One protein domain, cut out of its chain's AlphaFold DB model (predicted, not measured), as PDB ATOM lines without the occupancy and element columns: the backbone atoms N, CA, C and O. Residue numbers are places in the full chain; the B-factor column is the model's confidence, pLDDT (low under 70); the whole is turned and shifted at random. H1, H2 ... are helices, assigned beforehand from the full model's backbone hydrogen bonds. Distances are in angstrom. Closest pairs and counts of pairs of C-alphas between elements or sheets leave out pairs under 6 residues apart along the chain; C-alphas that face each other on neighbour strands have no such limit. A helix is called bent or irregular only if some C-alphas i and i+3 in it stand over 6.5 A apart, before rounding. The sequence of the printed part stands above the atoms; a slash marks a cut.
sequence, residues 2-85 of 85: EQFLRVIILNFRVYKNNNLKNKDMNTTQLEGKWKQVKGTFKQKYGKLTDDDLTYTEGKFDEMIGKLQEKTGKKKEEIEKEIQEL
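What this domain is: This is residues 2 to 85 of the 85 residues of the protein "Uncharacterized conserved protein YjbJ, UPF0337 family" of Cellulophaga baltica (UniProt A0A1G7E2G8). A long helical arm, residues 2 to 25, sticks out from a small compact head; H1 makes most of the arm, and H2 runs on from it into the head. There H4 packs across H2 and H3, and the loop of residues 45 to 59 folds back from the end of H2 to H3. The 84 printed residues hold four named helices, in the order H1, H2, H3, H4, and no named strand: the class is all helix. The whole is only just extended, close to loose, with a radius of gyration of the C-alphas of 18.1 A and spans of 62 by 23 by 22 A.

How they stand to each other: Start at H1, residues 2 to 18, which meets H2, residues 21 to 44, only through their link. H2 is irregular, with C-alphas 36 and 39 7.1 A apart, and has a kink of 69 degrees near residue 37. Look next at H3, residues 60 to 71: it is close to H2 but not clearly touching, the closest C-alphas being those of Glu 31 and Phe 60, 6.9 A apart. H4, residues 75 to 84, touches H2 at residues 30 to 41 alone, about perpendicular at 74 degrees; the closest C-alphas are those of Trp 34 and Ile 82, 6.2 A apart. H4 also touches residues 64 to 68 of H3, about perpendicular at 83 degrees, with the C-alphas of Gln 68 and Lys 75 closest at 6.4 A. H1 is apart from H3 and H4. Every O i to N i+4 pair is within hydrogen-bond range in H3 and H4; in H1 12 of 13 are, in H2 15 of 20.

Where its parts are: Find C-alpha 2 at (-95.719, 81.649, 10.121); from there H1 runs 25.4 A to C-alpha 18. H2 spans 32.1 A from C-alpha 21 to C-alpha 44 at (-45.607, 113.479, 12.335). H3 spans 15.9 A, and H4 14.2 A, ending at C-alpha 84 at (-57.707, 113.448, 17.834).

The domain as a whole: The farthest C-alphas, those of Glu 2 and Gly 46, are 62.0 A apart. The printed part has no cut, and its one long link joins H2 to H3. Look for pLDDT under 70 at residue 3 and residues 12 to 26.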
ATOM      1  N   GLU A   2     -96.138  80.540  11.010       71.75
ATOM      2  CA  GLU A   2     -95.719  81.649  10.121       71.75
ATOM      3  C   GLU A   2     -95.632  83.049  10.769       71.75
ATOM      4  O   GLU A   2     -94.737  83.832  10.458       71.75
ATOM      5  N   GLN A   3     -96.531  83.379  11.704       68.25
ATOM      6  CA  GLN A   3     -96.560  84.711  12.336       68.25
ATOM      7  C   GLN A   3     -95.371  84.951  13.283       68.25
ATOM      8  O   GLN A   3     -94.858  86.063  13.363       68.25
ATOM      9  N   PHE A   4     -94.881  83.901  13.948       74.69
ATOM     10  CA  PHE A   4     -93.716  83.998  14.834       74.69
ATOM     11  C   PHE A   4     -92.421  84.193  14.042       74.69
ATOM     12  O   PHE A   4     -91.566  84.985  14.435       74.69
ATOM     13  N   LEU A   5     -92.311  83.550  12.874       73.38
ATOM     14  CA  LEU A   5     -91.167  83.724  11.983       73.38
ATOM     15  C   LEU A   5     -91.067  85.169  11.463       73.38
ATOM     16  O   LEU A   5     -89.980  85.744  11.433       73.38
ATOM     17  N   ARG A   6     -92.207  85.801  11.134       78.44
ATOM     18  CA  ARG A   6     -92.260  87.208  10.693       78.44
ATOM     19  C   ARG A   6     -91.761  88.178  11.762       78.44
ATOM     20  O   ARG A   6     -91.023  89.102  11.430       78.44
ATOM     21  N   VAL A   7     -92.112  87.953  13.029       77.94
ATOM     22  CA  VAL A   7     -91.670  88.796  14.154       77.94
ATOM     23  C   VAL A   7     -90.162  88.675  14.381       77.94
ATOM     24  O   VAL A   7     -89.497  89.689  14.588       77.94
ATOM     25  N   ILE A   8     -89.593  87.472  14.280       75.06
ATOM     26  CA  ILE A   8     -88.142  87.260  14.416       75.06
ATOM     27  C   ILE A   8     -87.384  87.926  13.259       75.06
ATOM     28  O   ILE A   8     -86.411  88.644  13.490       75.06
ATOM     29  N   ILE A   9     -87.863  87.764  12.021       77.00
ATOM     30  CA  ILE A   9     -87.262  88.390  10.831       77.00
ATOM     31  C   ILE A   9     -87.349  89.923  10.907       77.00
ATOM     32  O   ILE A   9     -86.388  90.610  10.557       77.00
ATOM     33  N   LEU A  10     -88.472  90.473  11.386       74.06
ATOM     34  CA  LEU A  10     -88.641  91.914  11.590       74.06
ATOM     35  C   LEU A  10     -87.681  92.451  12.654       74.06
ATOM     36  O   LEU A  10     -86.982  93.426  12.388       74.06
ATOM     37  N   ASN A  11     -87.580  91.797  13.813       71.06
ATOM     38  CA  ASN A  11     -86.657  92.214  14.871       71.06
ATOM     39  C   ASN A  11     -85.190  92.128  14.419       71.06
ATOM     40  O   ASN A  11     -84.416  93.056  14.655       71.06
ATOM     41  N   PHE A  12     -84.813  91.077  13.684       68.12
ATOM     42  CA  PHE A  12     -83.469  90.952  13.118       68.12
ATOM     43  C   PHE A  12     -83.173  92.044  12.073       68.12
ATOM     44  O   PHE A  12     -82.089  92.632  12.067       68.12
ATOM     45  N   ARG A  13     -84.150  92.377  11.216       63.25
ATOM     46  CA  ARG A  13     -84.032  93.471  10.238       63.25
ATOM     47  C   ARG A  13     -83.886  94.836  10.916       63.25
ATOM     48  O   ARG A  13     -83.057  95.627  10.475       63.25
ATOM     49  N   VAL A  14     -84.635  95.102  11.987       63.66
ATOM     50  CA  VAL A  14     -84.529  96.346  12.772       63.66
ATOM     51  C   VAL A  14     -83.157  96.461  13.445       63.66
ATOM     52  O   VAL A  14     -82.529  97.517  13.361       63.66
ATOM     53  N   TYR A  15     -82.635  95.374  14.024       56.94
ATOM     54  CA  TYR A  15     -81.313  95.367  14.664       56.94
ATOM     55  C   TYR A  15     -80.175  95.671  13.674       56.94
ATOM     56  O   TYR A  15     -79.256  96.432  13.979       56.94
ATOM     57  N   LYS A  16     -80.263  95.141  12.448       57.66
ATOM     58  CA  LYS A  16     -79.264  95.396  11.399       57.66
ATOM     59  C   LYS A  16     -79.293  96.846  10.885       57.66
ATOM     60  O   LYS A  16     -78.262  97.352  10.455       57.66
ATOM     61  N   ASN A  17     -80.443  97.524  10.947       53.19
ATOM     62  CA  ASN A  17     -80.632  98.851  10.349       53.19
ATOM     63  C   ASN A  17     -80.055 100.004  11.197       53.19
ATOM     64  O   ASN A  17     -79.622 101.016  10.649       53.19
ATOM     65  N   ASN A  18     -79.994  99.854  12.525       53.47
ATOM     66  CA  ASN A  18     -79.479 100.905  13.418       53.47
ATOM     67  C   ASN A  18     -77.944 101.034  13.413       53.47
ATOM     68  O   ASN A  18     -77.426 102.100  13.730       53.47
ATOM     69  N   ASN A  19     -77.207  99.994  13.004       51.47
ATOM     70  CA  ASN A  19     -75.737 100.013  12.962       51.47
ATOM     71  C   ASN A  19     -75.142 100.548  11.646       51.47
ATOM     72  O   ASN A  19     -73.938 100.767  11.570       51.47
ATOM     73  N   LEU A  20     -75.955 100.769  10.607       52.22
ATOM     74  CA  LEU A  20     -75.466 101.204   9.290       52.22
ATOM     75  C   LEU A  20     -75.464 102.731   9.123       52.22
ATOM     76  O   LEU A  20     -74.602 103.262   8.435       52.22
ATOM     77  N   LYS A  21     -76.355 103.459   9.811       48.88
ATOM     78  CA  LYS A  21     -76.455 104.930   9.701       48.88
ATOM     79  C   LYS A  21     -75.305 105.717  10.345       48.88
ATOM     80  O   LYS A  21     -75.179 106.906  10.077       48.88
ATOM     81  N   ASN A  22     -74.482 105.092  11.188       48.72
ATOM     82  CA  ASN A  22     -73.405 105.782  11.911       48.72
ATOM     83  C   ASN A  22     -72.073 105.843  11.153       48.72
ATOM     84  O   ASN A  22     -71.215 106.646  11.510       48.72
ATOM     85  N   LYS A  23     -71.877 105.012  10.123       51.25
ATOM     86  CA  LYS A  23     -70.590 104.942   9.417       51.25
ATOM     87  C   LYS A  23     -70.396 106.127   8.462       51.25
ATOM     88  O   LYS A  23     -69.349 106.762   8.495       51.25
ATOM     89  N   ASP A  24     -71.439 106.491   7.716       53.09
ATOM     90  CA  ASP A  24     -71.367 107.530   6.674       53.09
ATOM     91  C   ASP A  24     -71.282 108.965   7.232       53.09
ATOM     92  O   ASP A  24     -70.617 109.829   6.654       53.09
ATOM     93  N   MET A  25     -71.900 109.226   8.396       55.81
ATOM     94  CA  MET A  25     -71.753 110.518   9.086       55.81
ATOM     95  C   MET A  25     -70.313 110.747   9.562       55.81
ATOM     96  O   MET A  25     -69.818 111.872   9.499       55.81
ATOM     97  N   ASN A  26     -69.625 109.683   9.987       66.62
ATOM     98  CA  ASN A  26     -68.269 109.773  10.519       66.62
ATOM     99  C   ASN A  26     -67.243 110.043   9.409       66.62
ATOM    100  O   ASN A  26     -66.376 110.899   9.560       66.62
ATOM    101  N   THR A  27     -67.388 109.388   8.251       75.19
ATOM    102  CA  THR A  27     -66.482 109.579   7.109       75.19
ATOM    103  C   THR A  27     -66.494 111.022   6.606       75.19
ATOM    104  O   THR A  27     -65.434 111.625   6.489       75.19
ATOM    105  N   THR A  28     -67.672 111.628   6.427       78.56
ATOM    106  CA  THR A  28     -67.777 113.040   6.001       78.56
ATOM    107  C   THR A  28     -67.099 113.999   6.994       78.56
ATOM    108  O   THR A  28     -66.442 114.964   6.598       78.56
ATOM    109  N   GLN A  29     -67.217 113.741   8.304       83.50
ATOM    110  CA  GLN A  29     -66.533 114.541   9.328       83.50
ATOM    111  C   GLN A  29     -65.013 114.346   9.299       83.50
ATOM    112  O   GLN A  29     -64.273 115.329   9.382       83.50
ATOM    113  N   LEU A  30     -64.545 113.106   9.153       86.06
ATOM    114  CA  LEU A  30     -63.123 112.782   9.038       86.06
ATOM    115  C   LEU A  30     -62.498 113.401   7.786       86.06
ATOM    116  O   LEU A  30     -61.386 113.910   7.858       86.06
ATOM    117  N   GLU A  31     -63.214 113.434   6.665       86.12
ATOM    118  CA  GLU A  31     -62.784 114.088   5.424       86.12
ATOM    119  C   GLU A  31     -62.603 115.600   5.597       86.12
ATOM    120  O   GLU A  31     -61.589 116.173   5.179       86.12
ATOM    121  N   GLY A  32     -63.570 116.258   6.242       86.88
ATOM    122  CA  GLY A  32     -63.472 117.679   6.573       86.88
ATOM    123  C   GLY A  32     -62.286 117.955   7.495       86.88
ATOM    124  O   GLY A  32     -61.483 118.855   7.236       86.88
ATOM    125  N   LYS A  33     -62.128 117.125   8.528       87.50
ATOM    126  CA  LYS A  33     -61.047 117.242   9.503       87.50
ATOM    127  C   LYS A  33     -59.674 116.958   8.895       87.50
ATOM    128  O   LYS A  33     -58.723 117.686   9.170       87.50
ATOM    129  N   TRP A  34     -59.576 115.985   7.991       88.94
ATOM    130  CA  TRP A  34     -58.357 115.652   7.257       88.94
ATOM    131  C   TRP A  34     -57.761 116.866   6.544       88.94
ATOM    132  O   TRP A  34     -56.556 117.102   6.631       88.94
ATOM    133  N   LYS A  35     -58.597 117.700   5.908       86.38
ATOM    134  CA  LYS A  35     -58.139 118.935   5.244       86.38
ATOM    135  C   LYS A  35     -57.411 119.884   6.208       86.38
ATOM    136  O   LYS A  35     -56.512 120.595   5.761       86.38
ATOM    137  N   GLN A  36     -57.763 119.866   7.496       88.19
ATOM    138  CA  GLN A  36     -57.130 120.666   8.548       88.19
ATOM    139  C   GLN A  36     -55.887 119.975   9.129       88.19
ATOM    140  O   GLN A  36     -54.844 120.610   9.268       88.19
ATOM    141  N   VAL A  37     -55.970 118.673   9.429       89.81
ATOM    142  CA  VAL A  37     -54.913 117.950  10.161       89.81
ATOM    143  C   VAL A  37     -53.815 117.369   9.268       89.81
ATOM    144  O   VAL A  37     -52.752 117.020   9.780       89.81
ATOM    145  N   LYS A  38     -54.006 117.296   7.940       87.31
ATOM    146  CA  LYS A  38     -53.033 116.707   6.994       87.31
ATOM    147  C   LYS A  38     -51.623 117.291   7.117       87.31
ATOM    148  O   LYS A  38     -50.651 116.563   6.956       87.31
ATOM    149  N   GLY A  39     -51.499 118.585   7.428       87.56
ATOM    150  CA  GLY A  39     -50.203 119.248   7.606       87.56
ATOM    151  C   GLY A  39     -49.459 118.724   8.833       87.56
ATOM    152  O   GLY A  39     -48.305 118.312   8.735       87.56
ATOM    153  N   THR A  40     -50.151 118.650   9.970       87.88
ATOM    154  CA  THR A  40     -49.627 118.069  11.213       87.88
ATOM    155  C   THR A  40     -49.337 116.579  11.047       87.88
ATOM    156  O   THR A  40     -48.296 116.087  11.481       87.88
ATOM    157  N   PHE A  41     -50.222 115.857  10.358       88.69
ATOM    158  CA  PHE A  41     -50.052 114.438  10.068       88.69
ATOM    159  C   PHE A  41     -48.800 114.189   9.210       88.69
ATOM    160  O   PHE A  41     -48.004 113.307   9.525       88.69
ATOM    161  N   LYS A  42     -48.551 115.026   8.192       86.62
ATOM    162  CA  LYS A  42     -47.320 115.002   7.383       86.62
ATOM    163  C   LYS A  42     -46.067 115.231   8.221       86.62
ATOM    164  O   LYS A  42     -45.079 114.527   8.053       86.62
ATOM    165  N   GLN A  43     -46.100 116.206   9.128       87.38
ATOM    166  CA  GLN A  43     -44.967 116.490  10.012       87.38
ATOM    167  C   GLN A  43     -44.675 115.313  10.951       87.38
ATOM    168  O   GLN A  43     -43.515 114.965  11.158       87.38
ATOM    169  N   LYS A  44     -45.724 114.666  11.476       86.44
ATOM    170  CA  LYS A  44     -45.607 113.479  12.335       86.44
ATOM    171  C   LYS A  44     -45.023 112.283  11.584       86.44
ATOM    172  O   LYS A  44     -44.192 111.554  12.121       86.44
ATOM    173  N   TYR A  45     -45.444 112.090  10.339       85.00
ATOM    174  CA  TYR A  45     -44.964 111.028   9.469       85.00
ATOM    175  C   TYR A  45     -44.174 111.630   8.310       85.00
ATOM    176  O   TYR A  45     -44.657 111.668   7.184       85.00
ATOM    177  N   GLY A  46     -42.922 112.025   8.561       80.94
ATOM    178  CA  GLY A  46     -42.025 112.610   7.546       80.94
ATOM    179  C   GLY A  46     -41.729 111.728   6.317       80.94
ATOM    180  O   GLY A  46     -41.000 112.141   5.423       80.94
ATOM    181  N   LYS A  47     -42.298 110.518   6.266       79.88
ATOM    182  CA  LYS A  47     -42.322 109.591   5.124       79.88
ATOM    183  C   LYS A  47     -43.503 109.804   4.163       79.88
ATOM    184  O   LYS A  47     -43.548 109.144   3.128       79.88
ATOM    185  N   LEU A  48     -44.472 110.651   4.519       83.19
ATOM    186  CA  LEU A  48     -45.645 110.954   3.697       83.19
ATOM    187  C   LEU A  48     -45.358 112.124   2.757       83.19
ATOM    188  O   LEU A  48     -44.847 113.167   3.175       83.19
ATOM    189  N   THR A  49     -45.719 111.954   1.490       79.62
ATOM    190  CA  THR A  49     -45.621 113.004   0.470       79.62
ATOM    191  C   THR A  49     -46.934 113.780   0.350       79.62
ATOM    192  O   THR A  49     -47.971 113.337   0.840       79.62
ATOM    193  N   ASP A  50     -46.911 114.956  -0.287       79.12
ATOM    194  CA  ASP A  50     -48.150 115.712  -0.541       79.12
ATOM    195  C   ASP A  50     -49.131 114.930  -1.425       79.12
ATOM    196  O   ASP A  50     -50.342 115.005  -1.209       79.12
ATOM    197  N   ASP A  51     -48.622 114.118  -2.354       79.00
ATOM    198  CA  ASP A  51     -49.433 113.233  -3.194       79.00
ATOM    199  C   ASP A  51     -50.147 112.150  -2.371       79.00
ATOM    200  O   ASP A  51     -51.337 111.907  -2.575       79.00
ATOM    201  N   ASP A  52     -49.471 111.555  -1.379       76.19
ATOM    202  CA  ASP A  52     -50.071 110.547  -0.486       76.19
ATOM    203  C   ASP A  52     -51.187 111.134   0.399       76.19
ATOM    204  O   ASP A  52     -52.094 110.421   0.832       76.19
ATOM    205  N   LEU A  53     -51.115 112.437   0.681       77.50
ATOM    206  CA  LEU A  53     -52.054 113.159   1.545       77.50
ATOM    207  C   LEU A  53     -53.186 113.843   0.769       77.50
ATOM    208  O   LEU A  53     -54.083 114.454   1.369       77.50
ATOM    209  N   THR A  54     -53.131 113.780  -0.561       80.00
ATOM    210  CA  THR A  54     -54.101 114.432  -1.430       80.00
ATOM    211  C   THR A  54     -55.431 113.693  -1.359       80.00
ATOM    212  O   THR A  54     -55.622 112.614  -1.919       80.00
ATOM    213  N   TYR A  55     -56.381 114.302  -0.651       78.31
ATOM    214  CA  TYR A  55     -57.753 113.825  -0.586       78.31
ATOM    215  C   TYR A  55     -58.525 114.240  -1.840       78.31
ATOM    216  O   TYR A  55     -58.579 115.421  -2.184       78.31
ATOM    217  N   THR A  56     -59.152 113.260  -2.489       79.81
ATOM    218  CA  THR A  56     -60.136 113.466  -3.558       79.81
ATOM    219  C   THR A  56     -61.501 113.023  -3.045       79.81
ATOM    220  O   THR A  56     -61.602 111.939  -2.469       79.81
ATOM    221  N   GLU A  57     -62.538 113.834  -3.263       77.62
ATOM    222  CA  GLU A  57     -63.899 113.498  -2.833       77.62
ATOM    223  C   GLU A  57     -64.352 112.133  -3.360       77.62
ATOM    224  O   GLU A  57     -64.147 111.799  -4.528       77.62
ATOM    225  N   GLY A  58     -64.904 111.312  -2.462       79.00
ATOM    226  CA  GLY A  58     -65.292 109.930  -2.757       79.00
ATOM    227  C   GLY A  58     -64.141 108.914  -2.772       79.00
ATOM    228  O   GLY A  58     -64.388 107.729  -2.979       79.00
ATOM    229  N   LYS A  59     -62.892 109.337  -2.523       84.31
ATOM    230  CA  LYS A  59     -61.704 108.460  -2.448       84.31
ATOM    231  C   LYS A  59     -61.036 108.437  -1.070       84.31
ATOM    232  O   LYS A  59     -59.856 108.098  -0.965       84.31
ATOM    233  N   PHE A  60     -61.762 108.780  -0.004       83.88
ATOM    234  CA  PHE A  60     -61.205 108.773   1.353       83.88
ATOM    235  C   PHE A  60     -60.680 107.390   1.751       83.88
ATOM    236  O   PHE A  60     -59.574 107.273   2.267       83.88
ATOM    237  N   ASP A  61     -61.422 106.331   1.423       84.75
ATOM    238  CA  ASP A  61     -61.019 104.948   1.696       84.75
ATOM    239  C   ASP A  61     -59.710 104.555   0.980       84.75
ATOM    240  O   ASP A  61     -58.850 103.910   1.577       84.75
ATOM    241  N   GLU A  62     -59.510 104.998  -0.268       86.69
ATOM    242  CA  GLU A  62     -58.273 104.750  -1.029       86.69
ATOM    243  C   GLU A  62     -57.076 105.466  -0.389       86.69
ATOM    244  O   GLU A  62     -55.998 104.889  -0.233       86.69
ATOM    245  N   MET A  63     -57.271 106.721   0.019       87.25
ATOM    246  CA  MET A  63     -56.253 107.503   0.717       87.25
ATOM    247  C   MET A  63     -55.882 106.852   2.055       87.25
ATOM    248  O   MET A  63     -54.698 106.692   2.347       87.25
ATOM    249  N   ILE A  64     -56.869 106.417   2.844       87.81
ATOM    250  CA  ILE A  64     -56.623 105.688   4.092       87.81
ATOM    251  C   ILE A  64     -55.824 104.407   3.820       87.81
ATOM    252  O   ILE A  64     -54.868 104.146   4.543       87.81
ATOM    253  N   GLY A  65     -56.129 103.664   2.752       88.81
ATOM    254  CA  GLY A  65     -55.347 102.493   2.338       88.81
ATOM    255  C   GLY A  65     -53.864 102.810   2.118       88.81
ATOM    256  O   GLY A  65     -53.000 102.159   2.708       88.81
ATOM    257  N   LYS A  66     -53.553 103.881   1.376       87.62
ATOM    258  CA  LYS A  66     -52.164 104.344   1.178       87.62
ATOM    259  C   LYS A  66     -51.502 104.731   2.497       87.62
ATOM    260  O   LYS A  66     -50.339 104.403   2.740       87.62
ATOM    261  N   LEU A  67     -52.242 105.398   3.384       87.62
ATOM    262  CA  LEU A  67     -51.744 105.738   4.714       87.62
ATOM    263  C   LEU A  67     -51.453 104.487   5.544       87.62
ATOM    264  O   LEU A  67     -50.446 104.482   6.247       87.62
ATOM    265  N   GLN A  68     -52.251 103.422   5.453       90.00
ATOM    266  CA  GLN A  68     -51.959 102.154   6.128       90.00
ATOM    267  C   GLN A  68     -50.637 101.555   5.642       90.00
ATOM    268  O   GLN A  68     -49.798 101.199   6.466       90.00
ATOM    269  N   GLU A  69     -50.407 101.515   4.328       88.81
ATOM    270  CA  GLU A  69     -49.165 100.987   3.747       88.81
ATOM    271  C   GLU A  69     -47.938 101.806   4.166       88.81
ATOM    272  O   GLU A  69     -46.900 101.257   4.536       88.81
ATOM    273  N   LYS A  70     -48.055 103.138   4.160       87.38
ATOM    274  CA  LYS A  70     -46.946 104.030   4.512       87.38
ATOM    275  C   LYS A  70     -46.689 104.061   6.008       87.38
ATOM    276  O   LYS A  70     -45.537 104.001   6.436       87.38
ATOM    277  N   THR A  71     -47.732 104.220   6.821       86.56
ATOM    278  CA  THR A  71     -47.610 104.367   8.279       86.56
ATOM    279  C   THR A  71     -47.381 103.029   8.973       86.56
ATOM    280  O   THR A  71     -46.684 103.022   9.987       86.56
ATOM    281  N   GLY A  72     -47.876 101.927   8.400       89.31
ATOM    282  CA  GLY A  72     -47.926 100.599   9.015       89.31
ATOM    283  C   GLY A  72     -49.070 100.437  10.020       89.31
ATOM    284  O   GLY A  72     -49.108  99.442  10.740       89.31
ATOM    285  N   LYS A  73     -49.975 101.420  10.114       89.81
ATOM    286  CA  LYS A  73     -51.084 101.435  11.073       89.81
ATOM    287  C   LYS A  73     -52.356 100.843  10.489       89.81
ATOM    288  O   LYS A  73     -52.531 100.752   9.273       89.81
ATOM    289  N   LYS A  74     -53.281 100.465  11.369       91.00
ATOM    290  CA  LYS A  74     -54.627 100.061  10.949       91.00
ATOM    291  C   LYS A  74     -55.468 101.286  10.593       91.00
ATOM    292  O   LYS A  74     -55.281 102.356  11.164       91.00
ATOM    293  N   LYS A  75     -56.445 101.098   9.700       86.50
ATOM    294  CA  LYS A  75     -57.453 102.110   9.344       86.50
ATOM    295  C   LYS A  75     -58.039 102.805  10.577       86.50
ATOM    296  O   LYS A  75     -58.008 104.024  10.647       86.50
ATOM    297  N   GLU A  76     -58.468 102.032  11.571       86.56
ATOM    298  CA  GLU A  76     -59.087 102.543  12.804       86.56
ATOM    299  C   GLU A  76     -58.152 103.470  13.598       86.56
ATOM    300  O   GLU A  76     -58.590 104.469  14.160       86.56
ATOM    301  N   GLU A  77     -56.851 103.170  13.635       87.88
ATOM    302  CA  GLU A  77     -55.866 104.008  14.329       87.88
ATOM    303  C   GLU A  77     -55.616 105.319  13.585       87.88
ATOM    304  O   GLU A  77     -55.423 106.356  14.214       87.88
ATOM    305  N   ILE A  78     -55.622 105.270  12.251       88.44
ATOM    306  CA  ILE A  78     -55.463 106.452  11.402       88.44
ATOM    307  C   ILE A  78     -56.694 107.345  11.539       88.44
ATOM    308  O   ILE A  78     -56.551 108.533  11.798       88.44
ATOM    309  N   GLU A  79     -57.899 106.781  11.431       87.69
ATOM    310  CA  GLU A  79     -59.157 107.509  11.629       87.69
ATOM    311  C   GLU A  79     -59.211 108.153  13.017       87.69
ATOM    312  O   GLU A  79     -59.544 109.332  13.139       87.69
ATOM    313  N   LYS A  80     -58.791 107.421  14.055       87.75
ATOM    314  CA  LYS A  80     -58.703 107.957  15.412       87.75
ATOM    315  C   LYS A  80     -57.688 109.095  15.522       87.75
ATOM    316  O   LYS A  80     -58.013 110.121  16.107       87.75
ATOM    317  N   GLU A  81     -56.495 108.966  14.942       88.19
ATOM    318  CA  GLU A  81     -55.516 110.064  14.931       88.19
ATOM    319  C   GLU A  81     -56.043 111.296  14.202       88.19
ATOM    320  O   GLU A  81     -55.854 112.409  14.679       88.19
ATOM    321  N   ILE A  82     -56.730 111.113  13.074       88.12
ATOM    322  CA  ILE A  82     -57.372 112.213  12.348       88.12
ATOM    323  C   ILE A  82     -58.435 112.870  13.231       88.12
ATOM    324  O   ILE A  82     -58.574 114.089  13.213       88.12
ATOM    325  N   GLN A  83     -59.164 112.086  14.024       87.19
ATOM    326  CA  GLN A  83     -60.166 112.585  14.958       87.19
ATOM    327  C   GLN A  83     -59.569 113.246  16.212       87.19
ATOM    328  O   GLN A  83     -60.233 114.100  16.796       87.19
ATOM    329  N   GLU A  84     -58.355 112.899  16.630       85.69
ATOM    330  CA  GLU A  84     -57.707 113.448  17.834       85.69
ATOM    331  C   GLU A  84     -56.815 114.669  17.558       85.69
ATOM    332  O   GLU A  84     -56.649 115.495  18.456       85.69
ATOM    333  N   LEU A  85     -56.268 114.800  16.344       80.94
ATOM    334  CA  LEU A  85     -55.470 115.960  15.905       80.94
ATOM    335  C   LEU A  85     -56.310 117.224  15.686       80.94
ATOM    336  O   LEU A  85     -55.714 118.320  15.684       80.94
TER     337      LEU A  85